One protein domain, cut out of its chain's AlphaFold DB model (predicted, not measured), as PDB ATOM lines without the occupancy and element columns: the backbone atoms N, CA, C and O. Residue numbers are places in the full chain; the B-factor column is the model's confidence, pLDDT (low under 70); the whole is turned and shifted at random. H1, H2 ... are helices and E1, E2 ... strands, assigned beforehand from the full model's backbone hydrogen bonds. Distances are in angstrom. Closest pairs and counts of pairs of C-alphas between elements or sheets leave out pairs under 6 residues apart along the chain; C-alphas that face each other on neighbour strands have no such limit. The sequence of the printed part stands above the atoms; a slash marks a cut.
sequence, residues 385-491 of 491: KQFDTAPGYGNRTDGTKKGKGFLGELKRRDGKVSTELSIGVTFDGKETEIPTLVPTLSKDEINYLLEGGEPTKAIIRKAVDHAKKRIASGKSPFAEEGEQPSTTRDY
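What this domain is: This is residues 385 to 491 of the 491 residues of an uncharacterized protein of Smithella sp. PtaU1.Bin162 (UniProt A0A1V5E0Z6). A compact body with little regular structure: the hairpin of E1 and E2 has H2 packed on it, short H1 stands about perpendicular to H2 near its first residues, and long loops make up much of the rest. The 107 printed residues run E1, E2, H1, H2, a mixed class with 36 residues in named elements; the sheet E1 - E2 is antiparallel. The radius of gyration of the C-alphas is 13.2 A, and the spans are 39 by 28 by 28 A.

Where its parts are: E1, residues 422 to 427, begins at C-alpha (112.336, 145.861, 193.251) and is 14.8 A long; E2, residues 430 to 435, 16.2 A. H2, residues 457 to 472, is 22.0 A long and ends at C-alpha (113.851, 132.485, 206.927); H1, residues 443 to 450, 10.4 A.

How they stand to each other: Hairpin E1 and E2 is antiparallel at 144 degrees, with N 425 and O 432 within hydrogen-bond range at 2.9 A. The closest C-alphas of E2 and H2, Pro 435 and Ala 463, are 6.3 A apart. H1 and H2 are close but not clearly touching: their closest C-alphas, Glu 445 and Ile 459, are 7.1 A apart. E1 and H1 are apart. In H1 and H2 every O i to N i+4 pair is within hydrogen-bond range.

The domain as a whole: The printed part has no cut and no long link between named elements. Residues 385 to 393, 397 to 398, 428 to 430 and 486 to 491 have pLDDT under 70.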
ATOM      1  N   LYS A 385     106.729 151.236 187.159       36.28
ATOM      2  CA  LYS A 385     107.004 152.678 187.196       36.28
ATOM      3  C   LYS A 385     108.471 152.930 187.514       36.28
ATOM      4  O   LYS A 385     108.958 152.619 188.596       36.28
ATOM      5  N   GLN A 386     109.154 153.492 186.524       35.34
ATOM      6  CA  GLN A 386     110.525 153.975 186.590       35.34
ATOM      7  C   GLN A 386     110.513 155.376 187.219       35.34
ATOM      8  O   GLN A 386     109.763 156.237 186.764       35.34
ATOM      9  N   PHE A 387     111.314 155.609 188.262       32.75
ATOM     10  CA  PHE A 387     111.440 156.926 188.893       32.75
ATOM     11  C   PHE A 387     112.902 157.363 188.958       32.75
ATOM     12  O   PHE A 387     113.781 156.567 189.290       32.75
ATOM     13  N   ASP A 388     113.115 158.634 188.618       32.69
ATOM     14  CA  ASP A 388     114.400 159.324 188.570       32.69
ATOM     15  C   ASP A 388     114.795 160.011 189.896       32.69
ATOM     16  O   ASP A 388     114.007 160.147 190.826       32.69
ATOM     17  N   THR A 389     116.065 160.412 189.915       37.06
ATOM     18  CA  THR A 389     117.062 160.675 190.975       37.06
ATOM     19  C   THR A 389     116.968 161.928 191.890       37.06
ATOM     20  O   THR A 389     116.665 163.013 191.405       37.06
ATOM     21  N   ALA A 390     117.506 161.756 193.128       26.06
ATOM     22  CA  ALA A 390     118.192 162.680 194.088       26.06
ATOM     23  C   ALA A 390     117.380 163.591 195.064       26.06
ATOM     24  O   ALA A 390     116.299 164.038 194.691       26.06
ATOM     25  N   PRO A 391     117.893 163.967 196.278       40.28
ATOM     26  CA  PRO A 391     119.029 163.456 197.066       40.28
ATOM     27  C   PRO A 391     118.557 162.509 198.195       40.28
ATOM     28  O   PRO A 391     117.656 162.813 198.975       40.28
ATOM     29  N   GLY A 392     119.184 161.336 198.275       55.53
ATOM     30  CA  GLY A 392     118.602 160.136 198.880       55.53
ATOM     31  C   GLY A 392     118.099 159.211 197.772       55.53
ATOM     32  O   GLY A 392     117.575 159.682 196.765       55.53
ATOM     33  N   TYR A 393     118.283 157.897 197.913       65.25
ATOM     34  CA  TYR A 393     117.949 156.917 196.864       65.25
ATOM     35  C   TYR A 393     116.435 156.801 196.572       65.25
ATOM     36  O   TYR A 393     116.026 155.959 195.779       65.25
ATOM     37  N   GLY A 394     115.599 157.638 197.194       71.94
ATOM     38  CA  GLY A 394     114.140 157.593 197.130       71.94
ATOM     39  C   GLY A 394     113.527 156.632 198.151       71.94
ATOM     40  O   GLY A 394     114.217 156.092 199.020       71.94
ATOM     41  N   ASN A 395     112.216 156.423 198.033       77.12
ATOM     42  CA  ASN A 395     111.470 155.438 198.814       77.12
ATOM     43  C   ASN A 395     111.066 154.246 197.927       77.12
ATOM     44  O   ASN A 395     110.945 154.374 196.706       77.12
ATOM     45  N   ARG A 396     110.875 153.079 198.542       75.81
ATOM     46  CA  ARG A 396     110.218 151.902 197.954       75.81
ATOM     47  C   ARG A 396     108.712 152.145 197.826       75.81
ATOM     48  O   ARG A 396     108.211 153.163 198.309       75.81
ATOM     49  N   THR A 397     107.983 151.236 197.174       69.38
ATOM     50  CA  THR A 397     106.529 151.422 196.990       69.38
ATOM     51  C   THR A 397     105.765 151.362 198.314       69.38
ATOM     52  O   THR A 397     104.737 152.019 198.451       69.38
ATOM     53  N   ASP A 398     106.313 150.662 199.310       67.12
ATOM     54  CA  ASP A 398     105.802 150.607 200.682       67.12
ATOM     55  C   ASP A 398     106.145 151.850 201.534       67.12
ATOM     56  O   ASP A 398     105.758 151.931 202.700       67.12
ATOM     57  N   GLY A 399     106.863 152.830 200.969       71.12
ATOM     58  CA  GLY A 399     107.264 154.068 201.640       71.12
ATOM     59  C   GLY A 399     108.571 153.983 202.439       71.12
ATOM     60  O   GLY A 399     109.045 155.014 202.919       71.12
ATOM     61  N   THR A 400     109.195 152.806 202.560       74.81
ATOM     62  CA  THR A 400     110.494 152.663 203.238       74.81
ATOM     63  C   THR A 400     111.624 153.293 202.423       74.81
ATOM     64  O   THR A 400     111.608 153.272 201.193       74.81
ATOM     65  N   LYS A 401     112.643 153.863 203.081       78.00
ATOM     66  CA  LYS A 401     113.786 154.466 202.373       78.00
ATOM     67  C   LYS A 401     114.617 153.397 201.667       78.00
ATOM     68  O   LYS A 401     114.960 152.370 202.262       78.00
ATOM     69  N   LYS A 402     114.981 153.670 200.415       79.69
ATOM     70  CA  LYS A 402     115.926 152.848 199.660       79.69
ATOM     71  C   LYS A 402     117.329 152.964 200.256       79.69
ATOM     72  O   LYS A 402     117.737 154.038 200.702       79.69
ATOM     73  N   GLY A 403     118.061 151.854 200.259       82.31
ATOM     74  CA  GLY A 403     119.444 151.791 200.737       82.31
ATOM     75  C   GLY A 403     120.460 151.767 199.594       82.31
ATOM     76  O   GLY A 403     120.109 151.912 198.425       82.31
ATOM     77  N   LYS A 404     121.727 151.513 199.941       83.81
ATOM     78  CA  LYS A 404     122.810 151.253 198.972       83.81
ATOM     79  C   LYS A 404     122.665 149.914 198.233       83.81
ATOM     80  O   LYS A 404     123.378 149.690 197.265       83.81
ATOM     81  N   GLY A 405     121.760 149.039 198.681       88.00
ATOM     82  CA  GLY A 405     121.580 147.694 198.134       88.00
ATOM     83  C   GLY A 405     122.759 146.756 198.414       88.00
ATOM     84  O   GLY A 405     123.786 147.153 198.961       88.00
ATOM     85  N   PHE A 406     122.615 145.485 198.037       90.19
ATOM     86  CA  PHE A 406     123.645 144.462 198.273       90.19
ATOM     87  C   PHE A 406     124.893 144.628 197.407       90.19
ATOM     88  O   PHE A 406     125.961 144.124 197.747       90.19
ATOM     89  N   LEU A 407     124.746 145.290 196.261       88.62
ATOM     90  CA  LEU A 407     125.818 145.486 195.287       88.62
ATOM     91  C   LEU A 407     126.429 146.892 195.359       88.62
ATOM     92  O   LEU A 407     127.395 147.169 194.653       88.62
ATOM     93  N   GLY A 408     125.914 147.749 196.246       87.12
ATOM     94  CA  GLY A 408     126.290 149.153 196.310       87.12
ATOM     95  C   GLY A 408     125.690 149.968 195.164       87.12
ATOM     96  O   GLY A 408     124.757 149.555 194.478       87.12
ATOM     97  N   GLU A 409     126.249 151.156 194.964       87.25
ATOM     98  CA  GLU A 409     125.901 152.034 193.852       87.25
ATOM     99  C   GLU A 409     126.421 151.469 192.525       87.25
ATOM    100  O   GLU A 409     127.627 151.318 192.342       87.25
ATOM    101  N   LEU A 410     125.512 151.183 191.591       85.62
ATOM    102  CA  LEU A 410     125.834 150.693 190.254       85.62
ATOM    103  C   LEU A 410     125.564 151.777 189.211       85.62
ATOM    104  O   LEU A 410     124.453 152.303 189.130       85.62
ATOM    105  N   LYS A 411     126.566 152.101 188.390       82.44
ATOM    106  CA  LYS A 411     126.419 153.065 187.292       82.44
ATOM    107  C   LYS A 411     125.587 152.461 186.161       82.44
ATOM    108  O   LYS A 411     125.830 151.341 185.724       82.44
ATOM    109  N   ARG A 412     124.627 153.228 185.663       80.12
ATOM    110  CA  ARG A 412     123.815 152.914 184.483       80.12
ATOM    111  C   ARG A 412     124.414 153.580 183.244       80.12
ATOM    112  O   ARG A 412     125.141 154.569 183.345       80.12
ATOM    113  N   ARG A 413     124.046 153.093 182.052       75.38
ATOM    114  CA  ARG A 413     124.462 153.698 180.767       75.38
ATOM    115  C   ARG A 413     123.988 155.141 180.578       75.38
ATOM    116  O   ARG A 413     124.650 155.904 179.889       75.38
ATOM    117  N   ASP A 414     122.867 155.510 181.190       71.38
ATOM    118  CA  ASP A 414     122.310 156.869 181.162       71.38
ATOM    119  C   ASP A 414     123.043 157.852 182.104       71.38
ATOM    120  O   ASP A 414     122.616 158.996 182.257       71.38
ATOM    121  N   GLY A 415     124.142 157.420 182.738       71.69
ATOM    122  CA  GLY A 415     124.948 158.223 183.660       71.69
ATOM    123  C   GLY A 415     124.383 158.307 185.080       71.69
ATOM    124  O   GLY A 415     125.019 158.906 185.948       71.69
ATOM    125  N   LYS A 416     123.218 157.701 185.345       78.69
ATOM    126  CA  LYS A 416     122.611 157.645 186.681       78.69
ATOM    127  C   LYS A 416     123.110 156.435 187.464       78.69
ATOM    128  O   LYS A 416     123.836 155.584 186.954       78.69
ATOM    129  N   VAL A 417     122.702 156.350 188.725       80.75
ATOM    130  CA  VAL A 417     123.064 155.259 189.633       80.75
ATOM    131  C   VAL A 417     121.814 154.479 190.037       80.75
ATOM    132  O   VAL A 417     120.805 155.073 190.416       80.75
ATOM    133  N   SER A 418     121.895 153.151 189.986       81.19
ATOM    134  CA  SER A 418     120.932 152.224 190.588       81.19
ATOM    135  C   SER A 418     121.547 151.609 191.843       81.19
ATOM    136  O   SER A 418     122.618 151.015 191.766       81.19
ATOM    137  N   THR A 419     120.864 151.687 192.982       81.38
ATOM    138  CA  THR A 419     121.245 150.931 194.190       81.38
ATOM    139  C   THR A 419     120.390 149.687 194.401       81.38
ATOM    140  O   THR A 419     120.866 148.672 194.901       81.38
ATOM    141  N   GLU A 420     119.123 149.735 193.994       83.06
ATOM    142  CA  GLU A 420     118.195 148.609 194.058       83.06
ATOM    143  C   GLU A 420     117.090 148.742 192.998       83.06
ATOM    144  O   GLU A 420     116.650 149.843 192.651       83.06
ATOM    145  N   LEU A 421     116.629 147.594 192.506       86.06
ATOM    146  CA  LEU A 421     115.461 147.430 191.643       86.06
ATOM    147  C   LEU A 421     114.551 146.408 192.327       86.06
ATOM    148  O   LEU A 421     115.049 145.363 192.733       86.06
ATOM    149  N   SER A 422     113.262 146.705 192.483       85.50
ATOM    150  CA  SER A 422     112.336 145.861 193.251       85.50
ATOM    151  C   SER A 422     111.314 145.181 192.347       85.50
ATOM    152  O   SER A 422     110.881 145.759 191.351       85.50
ATOM    153  N   ILE A 423     110.898 143.973 192.724       83.62
ATOM    154  CA  ILE A 423     109.733 143.286 192.159       83.62
ATOM    155  C   ILE A 423     108.798 142.837 193.281       83.62
ATOM    156  O   ILE A 423     109.262 142.445 194.352       83.62
ATOM    157  N   GLY A 424     107.491 142.878 193.025       83.56
ATOM    158  CA  GLY A 424     106.482 142.297 193.908       83.56
ATOM    159  C   GLY A 424     106.380 140.790 193.689       83.56
ATOM    160  O   GLY A 424     106.210 140.327 192.559       83.56
ATOM    161  N   VAL A 425     106.492 140.016 194.764       79.62
ATOM    162  CA  VAL A 425     106.278 138.564 194.762       79.62
ATOM    163  C   VAL A 425     105.381 138.168 195.925       79.62
ATOM    164  O   VAL A 425     105.358 138.829 196.956       79.62
ATOM    165  N   THR A 426     104.628 137.082 195.790       74.19
ATOM    166  CA  THR A 426     103.770 136.601 196.878       74.19
ATOM    167  C   THR A 426     104.505 135.549 197.703       74.19
ATOM    168  O   THR A 426     104.859 134.498 197.174       74.19
ATOM    169  N   PHE A 427     104.692 135.803 198.999       71.50
ATOM    170  CA  PHE A 427     105.108 134.806 199.991       71.50
ATOM    171  C   PHE A 427     103.939 134.547 200.941       71.50
ATOM    172  O   PHE A 427     103.369 135.496 201.472       71.50
ATOM    173  N   ASP A 428     103.540 133.285 201.124       68.19
ATOM    174  CA  ASP A 428     102.463 132.881 202.048       68.19
ATOM    175  C   ASP A 428     101.149 133.671 201.879       68.19
ATOM    176  O   ASP A 428     100.478 134.042 202.841       68.19
ATOM    177  N   GLY A 429     100.786 133.976 200.628       69.62
ATOM    178  CA  GLY A 429      99.592 134.762 200.296       69.62
ATOM    179  C   GLY A 429      99.729 136.276 200.514       69.62
ATOM    180  O   GLY A 429      98.782 137.009 200.237       69.62
ATOM    181  N   LYS A 430     100.896 136.761 200.953       69.94
ATOM    182  CA  LYS A 430     101.205 138.182 201.134       69.94
ATOM    183  C   LYS A 430     102.144 138.687 200.039       69.94
ATOM    184  O   LYS A 430     103.233 138.152 199.837       69.94
ATOM    185  N   GLU A 431     101.741 139.749 199.348       79.75
ATOM    186  CA  GLU A 431     102.624 140.457 198.420       79.75
ATOM    187  C   GLU A 431     103.766 141.132 199.194       79.75
ATOM    188  O   GLU A 431     103.548 141.833 200.183       79.75
ATOM    189  N   THR A 432     104.992 140.851 198.773       80.19
ATOM    190  CA  THR A 432     106.240 141.280 199.396       80.19
ATOM    191  C   THR A 432     107.168 141.775 198.299       80.19
ATOM    192  O   THR A 432     107.402 141.073 197.313       80.19
ATOM    193  N   GLU A 433     107.717 142.975 198.462       85.62
ATOM    194  CA  GLU A 433     108.754 143.459 197.557       85.62
ATOM    195  C   GLU A 433     110.101 142.810 197.866       85.62
ATOM    196  O   GLU A 433     110.495 142.670 199.027       85.62
ATOM    197  N   ILE A 434     110.832 142.453 196.814       90.25
ATOM    198  CA  ILE A 434     112.185 141.908 196.912       90.25
ATOM    199  C   ILE A 434     113.130 142.614 195.933       90.25
ATOM    200  O   ILE A 434     112.691 143.003 194.845       90.25
ATOM    201  N   PRO A 435     114.424 142.767 196.268       93.75
ATOM    202  CA  PRO A 435     115.401 143.321 195.341       93.75
ATOM    203  C   PRO A 435     115.762 142.302 194.255       93.75
ATOM    204  O   PRO A 435     116.001 141.132 194.544       93.75
ATOM    205  N   THR A 436     115.869 142.747 193.006       92.75
ATOM    206  CA  THR A 436     116.399 141.943 191.897       92.75
ATOM    207  C   THR A 436     117.917 142.030 191.797       92.75
ATOM    208  O   THR A 436     118.547 141.050 191.418       92.75
ATOM    209  N   LEU A 437     118.522 143.154 192.198       92.56
ATOM    210  CA  LEU A 437     119.976 143.350 192.260       92.56
ATOM    211  C   LEU A 437     120.577 142.670 193.506       92.56
ATOM    212  O   LEU A 437     120.859 143.317 194.516       92.56
ATOM    213  N   VAL A 438     120.746 141.347 193.433       94.88
ATOM    214  CA  VAL A 438     121.243 140.495 194.533       94.88
ATOM    215  C   VAL A 438     122.654 139.942 194.264       94.88
ATOM    216  O   VAL A 438     123.036 139.794 193.101       94.88
ATOM    217  N   PRO A 439     123.432 139.554 195.301       93.25
ATOM    218  CA  PRO A 439     124.810 139.053 195.153       93.25
ATOM    219  C   PRO A 439     124.985 137.816 194.271       93.25
ATOM    220  O   PRO A 439     126.094 137.514 193.848       93.25
ATOM    221  N   THR A 440     123.909 137.065 194.040       90.69
ATOM    222  CA  THR A 440     123.927 135.816 193.270       90.69
ATOM    223  C   THR A 440     123.781 136.024 191.762       90.69
ATOM    224  O   THR A 440     123.798 135.043 191.016       90.69
ATOM    225  N   LEU A 441     123.578 137.262 191.300       90.00
ATOM    226  CA  LEU A 441     123.525 137.563 189.872       90.00
ATOM    227  C   LEU A 441     124.915 137.491 189.227       90.00
ATOM    228  O   LEU A 441     125.926 137.818 189.851       90.00
ATOM    229  N   SER A 442     124.960 137.082 187.958       89.88
ATOM    230  CA  SER A 442     126.158 137.211 187.131       89.88
ATOM    231  C   SER A 442     126.350 138.659 186.674       89.88
ATOM    232  O   SER A 442     125.427 139.474 186.700       89.88
ATOM    233  N   LYS A 443     127.558 138.975 186.204       87.25
ATOM    234  CA  LYS A 443     127.879 140.294 185.651       87.25
ATOM    235  C   LYS A 443     126.983 140.662 184.459       87.25
ATOM    236  O   LYS A 443     126.503 141.788 184.392       87.25
ATOM    237  N   ASP A 444     126.690 139.704 183.583       87.75
ATOM    238  CA  ASP A 444     125.820 139.923 182.422       87.75
ATOM    239  C   ASP A 444     124.363 140.170 182.826       87.75
ATOM    240  O   ASP A 444     123.697 141.022 182.246       87.75
ATOM    241  N   GLU A 445     123.868 139.474 183.853       88.50
ATOM    242  CA  GLU A 445     122.521 139.697 184.394       88.50
ATOM    243  C   GLU A 445     122.401 141.069 185.063       88.50
ATOM    244  O   GLU A 445     121.385 141.744 184.904       88.50
ATOM    245  N   ILE A 446     123.444 141.497 185.785       90.75
ATOM    246  CA  ILE A 446     123.523 142.843 186.360       90.75
ATOM    247  C   ILE A 446     123.484 143.877 185.232       90.75
ATOM    248  O   ILE A 446     122.631 144.762 185.255       90.75
ATOM    249  N   ASN A 447     124.338 143.737 184.216       87.38
ATOM    250  CA  ASN A 447     124.383 144.659 183.081       87.38
ATOM    251  C   ASN A 447     123.047 144.715 182.336       87.38
ATOM    252  O   ASN A 447     122.546 145.801 182.069       87.38
ATOM    253  N   TYR A 448     122.417 143.567 182.089       89.38
ATOM    254  CA  TYR A 448     121.100 143.488 181.459       89.38
ATOM    255  C   TYR A 448     120.030 144.289 182.224       89.38
ATOM    256  O   TYR A 448     119.263 145.039 181.618       89.38
ATOM    257  N   LEU A 449     120.007 144.194 183.559       89.44
ATOM    258  CA  LEU A 449     119.101 144.991 184.394       89.44
ATOM    259  C   LEU A 449     119.459 146.484 184.394       89.44
ATOM    260  O   LEU A 449     118.567 147.333 184.361       89.44
ATOM    261  N   LEU A 450     120.750 146.823 184.431       86.50
ATOM    262  CA  LEU A 450     121.224 148.213 184.410       86.50
ATOM    263  C   LEU A 450     120.988 148.900 183.058       86.50
ATOM    264  O   LEU A 450     120.839 150.121 183.011       86.50
ATOM    265  N   GLU A 451     120.895 148.125 181.977       85.25
ATOM    266  CA  GLU A 451     120.484 148.577 180.645       85.25
ATOM    267  C   GLU A 451     118.963 148.787 180.525       85.25
ATOM    268  O   GLU A 451     118.493 149.295 179.509       85.25
ATOM    269  N   GLY A 452     118.193 148.464 181.571       82.31
ATOM    270  CA  GLY A 452     116.737 148.623 181.604       82.31
ATOM    271  C   GLY A 452     115.959 147.394 181.131       82.31
ATOM    272  O   GLY A 452     114.760 147.505 180.884       82.31
ATOM    273  N   GLY A 453     116.613 146.236 181.005       81.19
ATOM    274  CA  GLY A 453     115.946 144.975 180.697       81.19
ATOM    275  C   GLY A 453     114.972 144.544 181.799       81.19
ATOM    276  O   GLY A 453     115.248 144.697 182.992       81.19
ATOM    277  N   GLU A 454     113.830 143.977 181.407       86.31
ATOM    278  CA  GLU A 454     112.880 143.393 182.358       86.31
ATOM    279  C   GLU A 454     113.473 142.132 183.008       86.31
ATOM    280  O   GLU A 454     113.994 141.277 182.292       86.31
ATOM    281  N   PRO A 455     113.369 141.941 184.336       85.38
ATOM    282  CA  PRO A 455     113.922 140.768 185.007       85.38
ATOM    283  C   PRO A 455     113.497 139.443 184.355       85.38
ATOM    284  O   PRO A 455     112.317 139.097 184.302       85.38
ATOM    285  N   THR A 456     114.472 138.659 183.887       84.31
ATOM    286  CA  THR A 456     114.210 137.329 183.318       84.31
ATOM    287  C   THR A 456     113.746 136.350 184.402       84.31
ATOM    288  O   THR A 456     114.007 136.552 185.589       84.31
ATOM    289  N   LYS A 457     113.128 135.217 184.019       75.19
ATOM    290  CA  LYS A 457     112.759 134.153 184.980       75.19
ATOM    291  C   LYS A 457     113.956 133.713 185.847       75.19
ATOM    292  O   LYS A 457     113.775 133.434 187.029       75.19
ATOM    293  N   ALA A 458     115.170 133.678 185.285       79.06
ATOM    294  CA  ALA A 458     116.389 133.315 186.012       79.06
ATOM    295  C   ALA A 458     116.766 134.360 187.078       79.06
ATOM    296  O   ALA A 458     117.056 133.995 188.219       79.06
ATOM    297  N   ILE A 459     116.687 135.650 186.735       86.69
ATOM    298  CA  ILE A 459     116.918 136.764 187.665       86.69
ATOM    299  C   ILE A 459     115.863 136.760 188.777       86.69
ATOM    300  O   ILE A 459     116.215 136.841 189.951       86.69
ATOM    301  N   ILE A 460     114.580 136.605 188.423       88.12
ATOM    302  CA  ILE A 460     113.474 136.535 189.390       88.12
ATOM    303  C   ILE A 460     113.689 135.368 190.355       88.12
ATOM    304  O   ILE A 460     113.571 135.547 191.562       88.12
ATOM    305  N   ARG A 461     114.056 134.183 189.852       85.25
ATOM    306  CA  ARG A 461     114.336 133.015 190.697       85.25
ATOM    307  C   ARG A 461     115.469 133.292 191.684       85.25
ATOM    308  O   ARG A 461     115.293 133.056 192.873       85.25
ATOM    309  N   LYS A 462     116.594 133.844 191.222       91.06
ATOM    310  CA  LYS A 462     117.727 134.208 192.094       91.06
ATOM    311  C   LYS A 462     117.328 135.233 193.158       91.06
ATOM    312  O   LYS A 462     117.712 135.084 194.314       91.06
ATOM    313  N   ALA A 463     116.532 136.233 192.782       90.62
ATOM    314  CA  ALA A 463     115.996 137.230 193.702       90.62
ATOM    315  C   ALA A 463     115.084 136.593 194.767       90.62
ATOM    316  O   ALA A 463     115.254 136.848 195.958       90.62
ATOM    317  N   VAL A 464     114.163 135.716 194.353       88.44
ATOM    318  CA  VAL A 464     113.251 134.988 195.250       88.44
ATOM    319  C   VAL A 464     114.024 134.070 196.194       88.44
ATOM    320  O   VAL A 464     113.784 134.103 197.396       88.44
ATOM    321  N   ASP A 465     114.973 133.286 195.682       86.94
ATOM    322  CA  ASP A 465     115.780 132.366 196.488       86.94
ATOM    323  C   ASP A 465     116.637 133.128 197.510       86.94
ATOM    324  O   ASP A 465     116.773 132.704 198.661       86.94
ATOM    325  N   HIS A 466     117.181 134.284 197.120       91.75
ATOM    326  CA  HIS A 466     117.902 135.170 198.030       91.75
ATOM    327  C   HIS A 466     116.978 135.729 199.123       91.75
ATOM    328  O   HIS A 466     117.302 135.637 200.309       91.75
ATOM    329  N   ALA A 467     115.806 136.246 198.745       90.56
ATOM    330  CA  ALA A 467     114.826 136.786 199.680       90.56
ATOM    331  C   ALA A 467     114.307 135.723 200.658       90.56
ATOM    332  O   ALA A 467     114.275 135.976 201.860       90.56
ATOM    333  N   LYS A 468     113.990 134.509 200.183       86.25
ATOM    334  CA  LYS A 468     113.559 133.380 201.025       86.25
ATOM    335  C   LYS A 468     114.579 133.066 202.116       86.25
ATOM    336  O   LYS A 468     114.205 132.949 203.279       86.25
ATOM    337  N   LYS A 469     115.870 132.986 201.768       86.12
ATOM    338  CA  LYS A 469     116.948 132.734 202.742       86.12
ATOM    339  C   LYS A 469     117.017 133.815 203.821       86.12
ATOM    340  O   LYS A 469     117.230 133.506 204.992       86.12
ATOM    341  N   ARG A 470     116.828 135.078 203.433       91.75
ATOM    342  CA  ARG A 470     116.851 136.214 204.363       91.75
ATOM    343  C   ARG A 470     115.635 136.227 205.283       91.75
ATOM    344  O   ARG A 470     115.820 136.285 206.495       91.75
ATOM    345  N   ILE A 471     114.435 136.063 204.728       86.75
ATOM    346  CA  ILE A 471     113.181 135.996 205.492       86.75
ATOM    347  C   ILE A 471     113.217 134.827 206.483       86.75
ATOM    348  O   ILE A 471     112.893 135.011 207.653       86.75
ATOM    349  N   ALA A 472     113.685 133.649 206.053       81.38
ATOM    350  CA  ALA A 472     113.851 132.485 206.927       81.38
ATOM    351  C   ALA A 472     114.831 132.740 208.087       81.38
ATOM    352  O   ALA A 472     114.710 132.132 209.144       81.38
ATOM    353  N   SER A 473     115.773 133.670 207.906       82.69
ATOM    354  CA  SER A 473     116.722 134.105 208.937       82.69
ATOM    355  C   SER A 473     116.221 135.311 209.749       82.69
ATOM    356  O   SER A 473     117.007 135.926 210.466       82.69
ATOM    357  N   GLY A 474     114.949 135.702 209.603       87.81
ATOM    358  CA  GLY A 474     114.359 136.859 210.282       87.81
ATOM    359  C   GLY A 474     114.855 138.223 209.784       87.81
ATOM    360  O   GLY A 474     114.624 139.226 210.452       87.81
ATOM    361  N   LYS A 475     115.539 138.273 208.634       87.81
ATOM    362  CA  LYS A 475     116.096 139.500 208.046       87.81
ATOM    363  C   LYS A 475     115.181 140.091 206.975       87.81
ATOM    364  O   LYS A 475     114.440 139.364 206.310       87.81
ATOM    365  N   SER A 476     115.300 141.400 206.739       89.12
ATOM    366  CA  SER A 476     114.645 142.058 205.600       89.12
ATOM    367  C   SER A 476     115.111 141.455 204.267       89.12
ATOM    368  O   SER A 476     116.298 141.155 204.144       89.12
ATOM    369  N   PRO A 477     114.260 141.314 203.228       91.12
ATOM    370  CA  PRO A 477     114.706 140.938 201.881       91.12
ATOM    371  C   PRO A 477     115.723 141.916 201.277       91.12
ATOM    372  O   PRO A 477     116.500 141.527 200.406       91.12
ATOM    373  N   PHE A 478     115.719 143.170 201.735       91.75
ATOM    374  CA  PHE A 478     116.644 144.216 201.311       91.75
ATOM    375  C   PHE A 478     117.910 144.238 202.173       91.75
ATOM    376  O   PHE A 478     117.940 143.704 203.283       91.75
ATOM    377  N   ALA A 479     118.965 144.858 201.642       90.00
ATOM    378  CA  ALA A 479     120.231 145.010 202.347       90.00
ATOM    379  C   ALA A 479     120.086 145.961 203.538       90.00
ATOM    380  O   ALA A 479     119.603 147.087 203.381       90.00
ATOM    381  N   GLU A 480     120.553 145.523 204.703       85.88
ATOM    382  CA  GLU A 480     120.595 146.331 205.923       85.88
ATOM    383  C   GLU A 480     121.922 147.106 206.023       85.88
ATOM    384  O   GLU A 480     122.867 146.869 205.265       85.88
ATOM    385  N   GLU A 481     121.982 148.091 206.920       78.44
ATOM    386  CA  GLU A 481     123.186 148.899 207.139       78.44
ATOM    387  C   GLU A 481     124.368 148.015 207.571       78.44
ATOM    388  O   GLU A 481     124.257 147.214 208.494       78.44
ATOM    389  N   GLY A 482     125.494 148.126 206.860       76.69
ATOM    390  CA  GLY A 482     126.679 147.285 207.079       76.69
ATOM    391  C   GLY A 482     126.728 146.006 206.234       76.69
ATOM    392  O   GLY A 482     127.780 145.374 206.159       76.69
ATOM    393  N   GLU A 483     125.649 145.651 205.528       80.81
ATOM    394  CA  GLU A 483     125.644 144.553 204.544       80.81
ATOM    395  C   GLU A 483     125.990 145.028 203.120       80.81
ATOM    396  O   GLU A 483     125.951 144.249 202.165       80.81
ATOM    397  N   GLN A 484     126.322 146.312 202.962       80.88
ATOM    398  CA  GLN A 484     126.661 146.911 201.674       80.88
ATOM    399  C   GLN A 484     128.182 146.941 201.468       80.88
ATOM    400  O   GLN A 484     128.932 147.131 202.430       80.88
ATOM    401  N   PRO A 485     128.674 146.788 200.226       72.31
ATOM    402  CA  PRO A 485     130.099 146.889 199.951       72.31
ATOM    403  C   PRO A 485     130.624 148.285 200.317       72.31
ATOM    404  O   PRO A 485     130.001 149.303 200.018       72.31
ATOM    405  N   SER A 486     131.802 148.336 200.945       55.88
ATOM    406  CA  SER A 486     132.442 149.578 201.408       55.88
ATOM    407  C   SER A 486     132.937 150.487 200.274       55.88
ATOM    408  O   SER A 486     133.397 151.595 200.535       55.88
ATOM    409  N   THR A 487     132.864 150.032 199.021       56.38
ATOM    410  CA  THR A 487     133.362 150.727 197.827       56.38
ATOM    411  C   THR A 487     132.421 150.508 196.644       56.38
ATOM    412  O   THR A 487     131.951 149.386 196.439       56.38
ATOM    413  N   THR A 488     132.210 151.544 195.829       55.25
ATOM    414  CA  THR A 488     131.573 151.438 194.508       55.25
ATOM    415  C   THR A 488     132.343 150.421 193.668       55.25
ATOM    416  O   THR A 488     133.545 150.577 193.455       55.25
ATOM    417  N   ARG A 489     131.678 149.346 193.241       54.59
ATOM    418  CA  ARG A 489     132.266 148.372 192.319       54.59
ATOM    419  C   ARG A 489     131.941 148.809 190.900       54.59
ATOM    420  O   ARG A 489     130.769 148.896 190.547       54.59
ATOM    421  N   ASP A 490     132.969 149.071 190.103       49.53
ATOM    422  CA  ASP A 490     132.792 149.206 188.661       49.53
ATOM    423  C   ASP A 490     132.548 147.794 188.098       49.53
ATOM    424  O   ASP A 490     133.439 146.937 188.110       49.53
ATOM    425  N   TYR A 491     131.301 147.531 187.702       49.59
ATOM    426  CA  TYR A 491     130.904 146.334 186.964       49.59
ATOM    427  C   TYR A 491     131.044 146.606 185.472       49.59
ATOM    428  O   TYR A 491     130.546 147.643 184.993       49.59
TER     429      TYR A 491